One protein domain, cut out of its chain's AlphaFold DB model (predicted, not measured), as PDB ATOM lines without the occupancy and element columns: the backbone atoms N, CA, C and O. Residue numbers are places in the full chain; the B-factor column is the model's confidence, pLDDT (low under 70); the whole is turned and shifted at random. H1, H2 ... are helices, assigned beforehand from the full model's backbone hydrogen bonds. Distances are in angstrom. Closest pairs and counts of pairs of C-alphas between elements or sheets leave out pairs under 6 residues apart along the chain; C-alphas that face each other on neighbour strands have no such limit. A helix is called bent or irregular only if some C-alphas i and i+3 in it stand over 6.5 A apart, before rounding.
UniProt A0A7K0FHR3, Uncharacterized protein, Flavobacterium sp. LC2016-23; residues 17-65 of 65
ATOM      1  N   LEU A  17      20.007  41.380  52.243       87.75
ATOM      2  CA  LEU A  17      19.643  42.770  52.021       87.75
ATOM      3  C   LEU A  17      20.340  43.275  50.752       87.75
ATOM      4  O   LEU A  17      21.543  43.064  50.592       87.75
ATOM      5  N   LYS A  18      19.591  43.930  49.861       88.31
ATOM      6  CA  LYS A  18      20.178  44.639  48.716       88.31
ATOM      7  C   LYS A  18      20.974  45.837  49.223       88.31
ATOM      8  O   LYS A  18      20.534  46.527  50.141       88.31
ATOM      9  N   SER A  19      22.125  46.102  48.620       90.75
ATOM     10  CA  SER A  19      22.873  47.324  48.906       90.75
ATOM     11  C   SER A  19      22.090  48.563  48.459       90.75
ATOM     12  O   SER A  19      21.260  48.501  47.549       90.75
ATOM     13  N   LEU A  20      22.375  49.715  49.075       89.31
ATOM     14  CA  LEU A  20      21.760  50.984  48.670       89.31
ATOM     15  C   LEU A  20      22.057  51.321  47.203       89.31
ATOM     16  O   LEU A  20      21.182  51.844  46.525       89.31
ATOM     17  N   GLN A  21      23.241  50.951  46.709       92.69
ATOM     18  CA  GLN A  21      23.629  51.141  45.312       92.69
ATOM     19  C   GLN A  21      22.722  50.348  44.362       92.69
ATOM     20  O   GLN A  21      22.165  50.915  43.428       92.69
ATOM     21  N   GLU A  22      22.496  49.058  44.640       92.06
ATOM     22  CA  GLU A  22      21.599  48.218  43.834       92.06
ATOM     23  C   GLU A  22      20.157  48.738  43.841       92.06
ATOM     24  O   GLU A  22      19.452  48.659  42.833       92.06
ATOM     25  N   VAL A  23      19.696  49.262  44.981       91.62
ATOM     26  CA  VAL A  23      18.363  49.864  45.092       91.62
ATOM     27  C   VAL A  23      18.293  51.166  44.293       91.62
ATOM     28  O   VAL A  23      17.308  51.388  43.593       91.62
ATOM     29  N   GLU A  24      19.319  52.011  44.365       92.50
ATOM     30  CA  GLU A  24      19.375  53.271  43.625       92.50
ATOM     31  C   GLU A  24      19.380  53.039  42.114       92.50
ATOM     32  O   GLU A  24      18.594  53.661  41.395       92.50
ATOM     33  N   ASP A  25      20.209  52.112  41.634       95.44
ATOM     34  CA  ASP A  25      20.280  51.771  40.215       95.44
ATOM     35  C   ASP A  25      18.932  51.211  39.729       95.44
ATOM     36  O   ASP A  25      18.404  51.669  38.712       95.44
ATOM     37  N   TYR A  26      18.287  50.347  40.525       94.12
ATOM     38  CA  TYR A  26      16.939  49.860  40.224       94.12
ATOM     39  C   TYR A  26      15.915  50.996  40.127       94.12
ATOM     40  O   TYR A  26      15.123  51.027  39.186       94.12
ATOM     41  N   VAL A  27      15.911  51.935  41.079       93.56
ATOM     42  CA  VAL A  27      14.978  53.076  41.082       93.56
ATOM     43  C   VAL A  27      15.254  54.012  39.906       93.56
ATOM     44  O   VAL A  27      14.314  54.547  39.311       93.56
ATOM     45  N   ARG A  28      16.522  54.198  39.523       94.00
ATOM     46  CA  ARG A  28      16.908  55.033  38.381       94.00
ATOM     47  C   ARG A  28      16.341  54.480  37.075       94.00
ATOM     48  O   ARG A  28      15.811  55.271  36.285       94.00
ATOM     49  N   GLU A  29      16.418  53.164  36.897       94.44
ATOM     50  CA  GLU A  29      15.930  52.439  35.720       94.44
ATOM     51  C   GLU A  29      14.404  52.279  35.713       94.44
ATOM     52  O   GLU A  29      13.754  52.610  34.724       94.44
ATOM     53  N   ASN A  30      13.818  51.826  36.822       92.44
ATOM     54  CA  ASN A  30      12.421  51.385  36.873       92.44
ATOM     55  C   ASN A  30      11.452  52.465  37.376       92.44
ATOM     56  O   ASN A  30      10.258  52.368  37.125       92.44
ATOM     57  N   LYS A  31      11.941  53.516  38.053       91.81
ATOM     58  CA  LYS A  31      11.143  54.605  38.667       91.81
ATOM     59  C   LYS A  31      10.219  54.188  39.818       91.81
ATOM     60  O   LYS A  31       9.396  54.988  40.256       91.81
ATOM     61  N   TYR A  32      10.371  52.980  40.348       90.44
ATOM     62  CA  TYR A  32       9.685  52.513  41.554       90.44
ATOM     63  C   TYR A  32      10.615  51.625  42.387       90.44
ATOM     64  O   TYR A  32      11.677  51.202  41.924       90.44
ATOM     65  N   LEU A  33      10.247  51.391  43.648       90.62
ATOM     66  CA  LEU A  33      11.053  50.589  44.567       90.62
ATOM     67  C   LEU A  33      11.000  49.100  44.199       90.62
ATOM     68  O   LEU A  33       9.948  48.612  43.790       90.62
ATOM     69  N   PRO A  34      12.090  48.343  44.414       88.06
ATOM     70  CA  PRO A  34      12.054  46.898  44.253       88.06
ATOM     71  C   PRO A  34      10.940  46.280  45.103       88.06
ATOM     72  O   PRO A  34      10.794  46.638  46.274       88.06
ATOM     73  N   GLU A  35      10.227  45.308  44.529       86.25
ATOM     74  CA  GLU A  35       9.133  44.559  45.177       86.25
ATOM     75  C   GLU A  35       7.863  45.378  45.464       86.25
ATOM     76  O   GLU A  35       6.923  44.853  46.054       86.25
ATOM     77  N   ILE A  36       7.812  46.643  45.037       89.62
ATOM     78  CA  ILE A  36       6.590  47.446  45.028       89.62
ATOM     79  C   ILE A  36       6.079  47.486  43.586       89.62
ATOM     80  O   ILE A  36       6.871  47.790  42.693       89.62
ATOM     81  N   PRO A  37       4.795  47.190  43.329       89.19
ATOM     82  CA  PRO A  37       4.242  47.316  41.989       89.19
ATOM     83  C   PRO A  37       4.318  48.765  41.505       89.19
ATOM     84  O   PRO A  37       4.228  49.719  42.286       89.19
ATOM     85  N   SER A  38       4.482  48.935  40.198       91.25
ATOM     86  CA  SER A  38       4.495  50.266  39.593       91.25
ATOM     87  C   SER A  38       3.129  50.951  39.730       91.25
ATOM     88  O   SER A  38       2.095  50.296  39.865       91.25
ATOM     89  N   ALA A  39       3.100  52.283  39.630       90.62
ATOM     90  CA  ALA A  39       1.840  53.032  39.640       90.62
ATOM     91  C   ALA A  39       0.862  52.534  38.557       90.62
ATOM     92  O   ALA A  39      -0.329  52.406  38.818       90.62
ATOM     93  N   TYR A  40       1.386  52.174  37.381       90.62
ATOM     94  CA  TYR A  40       0.603  51.615  36.279       90.62
ATOM     95  C   TYR A  40      -0.030  50.258  36.626       90.62
ATOM     96  O   TYR A  40      -1.194  50.010  36.317       90.62
ATOM     97  N   GLU A  41       0.711  49.368  37.287       89.06
ATOM     98  CA  GLU A  41       0.178  48.068  37.714       89.06
ATOM     99  C   GLU A  41      -0.872  48.208  38.813       89.06
ATOM    100  O   GLU A  41      -1.878  47.504  38.774       89.06
ATOM    101  N   ILE A  42      -0.666  49.140  39.747       91.69
ATOM    102  CA  ILE A  42      -1.640  49.463  40.796       91.69
ATOM    103  C   ILE A  42      -2.929  50.011  40.176       91.69
ATOM    104  O   ILE A  42      -4.019  49.617  40.582       91.69
ATOM    105  N   GLU A  43      -2.821  50.892  39.183       91.44
ATOM    106  CA  GLU A  43      -3.979  51.444  38.477       91.44
ATOM    107  C   GLU A  43      -4.749  50.357  37.717       91.44
ATOM    108  O   GLU A  43      -5.978  50.317  37.757       91.44
ATOM    109  N   LYS A  44      -4.033  49.438  37.056       94.25
ATOM    110  CA  LYS A  44      -4.638  48.395  36.221       94.25
ATOM    111  C   LYS A  44      -5.237  47.234  37.020       94.25
ATOM    112  O   LYS A  44      -6.311  46.751  36.676       94.25
ATOM    113  N   ASN A  45      -4.523  46.751  38.034       92.75
ATOM    114  CA  ASN A  45      -4.859  45.514  38.748       92.75
ATOM    115  C   ASN A  45      -5.417  45.773  40.155       92.75
ATOM    116  O   ASN A  45      -5.864  44.840  40.821       92.75
ATOM    117  N   GLY A  46      -5.401  47.030  40.610       88.31
ATOM    118  CA  GLY A  46      -5.637  47.374  42.003       88.31
ATOM    119  C   GLY A  46      -4.445  47.014  42.892       88.31
ATOM    120  O   GLY A  46      -3.449  46.434  42.459       88.31
ATOM    121  N   LEU A  47      -4.551  47.368  44.170       89.50
ATOM    122  CA  LEU A  47      -3.548  47.061  45.186       89.50
ATOM    123  C   LEU A  47      -4.239  46.570  46.449       89.50
ATOM    124  O   LEU A  47      -5.171  47.203  46.951       89.50
ATOM    125  N   MET A  48      -3.755  45.463  47.003       89.94
ATOM    126  CA  MET A  48      -4.211  45.008  48.308       89.94
ATOM    127  C   MET A  48      -3.561  45.858  49.400       89.94
ATOM    128  O   MET A  48      -2.347  45.838  49.587       89.94
ATOM    129  N   LEU A  49      -4.371  46.580  50.177       87.44
ATOM    130  CA  LEU A  49      -3.869  47.439  51.258       87.44
ATOM    131  C   LEU A  49      -3.032  46.661  52.289       87.44
ATOM    132  O   LEU A  49      -2.022  47.161  52.779       87.44
ATOM    133  N   ALA A  50      -3.430  45.423  52.592       87.19
ATOM    134  CA  ALA A  50      -2.677  44.546  53.486       87.19
ATOM    135  C   ALA A  50      -1.272  44.226  52.940       87.19
ATOM    136  O   ALA A  50      -0.305  44.243  53.698       87.19
ATOM    137  N   GLU A  51      -1.152  43.996  51.630       86.69
ATOM    138  CA  GLU A  51       0.128  43.747  50.962       86.69
ATOM    139  C   GLU A  51       1.013  44.996  50.985       86.69
ATOM    140  O   GLU A  51       2.180  44.919  51.365       86.69
ATOM    141  N   MET A  52       0.443  46.167  50.684       88.75
ATOM    142  CA  MET A  52       1.179  47.432  50.734       88.75
ATOM    143  C   MET A  52       1.708  47.733  52.141       88.75
ATOM    144  O   MET A  52       2.867  48.116  52.302       88.75
ATOM    145  N   ASN A  53       0.891  47.508  53.170       89.50
ATOM    146  CA  ASN A  53       1.310  47.684  54.559       89.50
ATOM    147  C   ASN A  53       2.422  46.701  54.945       89.50
ATOM    148  O   ASN A  53       3.375  47.089  55.621       89.50
ATOM    149  N   MET A  54       2.348  45.449  54.491       88.62
ATOM    150  CA  MET A  54       3.394  44.458  54.750       88.62
ATOM    151  C   MET A  54       4.709  44.823  54.049       88.62
ATOM    152  O   MET A  54       5.775  44.749  54.664       88.62
ATOM    153  N   ASN A  55       4.635  45.290  52.802       89.81
ATOM    154  CA  ASN A  55       5.790  45.779  52.059       89.81
ATOM    155  C   ASN A  55       6.414  47.009  52.729       89.81
ATOM    156  O   ASN A  55       7.634  47.086  52.852       89.81
ATOM    157  N   LEU A  56       5.602  47.937  53.238       90.19
ATOM    158  CA  LEU A  56       6.090  49.097  53.982       90.19
ATOM    159  C   LEU A  56       6.826  48.683  55.266       90.19
ATOM    160  O   LEU A  56       7.943  49.143  55.503       90.19
ATOM    161  N   LEU A  57       6.252  47.773  56.060       90.50
ATOM    162  CA  LEU A  57       6.901  47.241  57.263       90.50
ATOM    163  C   LEU A  57       8.237  46.564  56.936       90.50
ATOM    164  O   LEU A  57       9.232  46.808  57.620       90.50
ATOM    165  N   LYS A  58       8.275  45.771  55.860       89.44
ATOM    166  CA  LYS A  58       9.500  45.141  55.361       89.44
ATOM    167  C   LYS A  58      10.572  46.186  55.046       89.44
ATOM    168  O   LYS A  58      11.680  46.076  55.558       89.44
ATOM    169  N   LYS A  59      10.244  47.220  54.261       89.81
ATOM    170  CA  LYS A  59      11.204  48.266  53.859       89.81
ATOM    171  C   LYS A  59      11.731  49.057  55.060       89.81
ATOM    172  O   LYS A  59      12.919  49.354  55.124       89.81
ATOM    173  N   VAL A  60      10.880  49.356  56.045       88.75
ATOM    174  CA  VAL A  60      11.309  50.024  57.288       88.75
ATOM    175  C   VAL A  60      12.252  49.136  58.106       88.75
ATOM    176  O   VAL A  60      13.257  49.632  58.611       88.75
ATOM    177  N   ALA A  61      11.959  47.839  58.223       87.12
ATOM    178  CA  ALA A  61      12.832  46.888  58.908       87.12
ATOM    179  C   ALA A  61      14.189  46.739  58.197       87.12
ATOM    180  O   ALA A  61      15.225  46.730  58.857       87.12
ATOM    181  N   GLU A  62      14.184  46.690  56.861       86.62
ATOM    182  CA  GLU A  62      15.386  46.656  56.019       86.62
ATOM    183  C   GLU A  62      16.290  47.877  56.242       86.62
ATOM    184  O   GLU A  62      17.498  47.710  56.357       86.62
ATOM    185  N   LEU A  63      15.723  49.083  56.372       87.25
ATOM    186  CA  LEU A  63      16.478  50.320  56.639       87.25
ATOM    187  C   LEU A  63      17.093  50.395  58.045       87.25
ATOM    188  O   LEU A  63      17.982  51.209  58.284       87.25
ATOM    189  N   LYS A  64      16.577  49.620  59.003       80.69
ATOM    190  CA  LYS A  64      17.079  49.585  60.388       80.69
ATOM    191  C   LYS A  64      18.222  48.585  60.587       80.69
ATOM    192  O   LYS A  64      18.784  48.559  61.682       80.69
ATOM    193  N   LYS A  65      18.512  47.760  59.583       73.69
ATOM    194  CA  LYS A  65      19.565  46.741  59.588       73.69
ATOM    195  C   LYS A  65      20.866  47.311  59.036       73.69
ATOM    196  O   LYS A  65      21.917  46.944  59.603       73.69
TER     197      LYS A  65
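This is residues 17 to 65 of the 65 residues of an uncharacterized protein of Flavobacterium sp. LC2016-23 (UniProt A0A7K0FHR3). The printed part is a flat, open loop of three helices around a sparsely filled middle: the longest helix, H3, makes one long side, H1 and H2 come one after the other along the opposite side, and the link of residues 31 to 38 between them bulges inward toward H3. The link of residues 46 to 48 makes one short side, and the other short side is open, with the first and last printed C-alphas, those of Leu 17 and Lys 65, 8.5 A apart. The 49 printed residues include three named helices, in the order H1, H2, H3, and no named strand; the class is all helix. The whole is only just loose, close to compact, with a radius of gyration of the C-alphas of 11.8 A, and the C-alphas span 30 by 24 by 9 A.

Begin with H3, residues 49 to 63, the longest helix with 15 residues. Find C-alpha 49 at (-3.869, 47.439, 51.258); from there the helix runs 21.2 A to C-alpha 63 at (16.478, 50.320, 56.639). Step back along the chain to H2, residues 39 to 45, which measures 10.1 A from first to last C-alpha. Farther back is H1, residues 20 to 30, which runs 15.1 A from C-alpha 20 at (21.760, 50.984, 48.670) to C-alpha 30.

Start again from H3, whose centre is at (6.330, 46.981, 54.475), and you will find that it touches no helix. H3 and H2 are apart, with no C-alpha of the one within 8 A of the other, though a tight link of 3 residues joins them. H3 and H1 are apart by the same 8 A measure. Look then at H1 and H2: they are apart too, and the 8 residues between them make a short link. Along the backbone of H1, H2 and H3, every O i to N i+4 pair is within hydrogen-bond range. No helix is bent or irregular.

Look for the two C-alphas farthest apart at Lys 44, a residue of H2, and Lys 65, the chain's last residue; they are 33.7 A from each other. The outline is flat. The printed part runs from residue 17 to residue 65 and has no cut, and no link between its helices is long. In the B-factor column you will find a mean pLDDT of 89.7 for the printed part of this predicted model, and no printed residue is under 70.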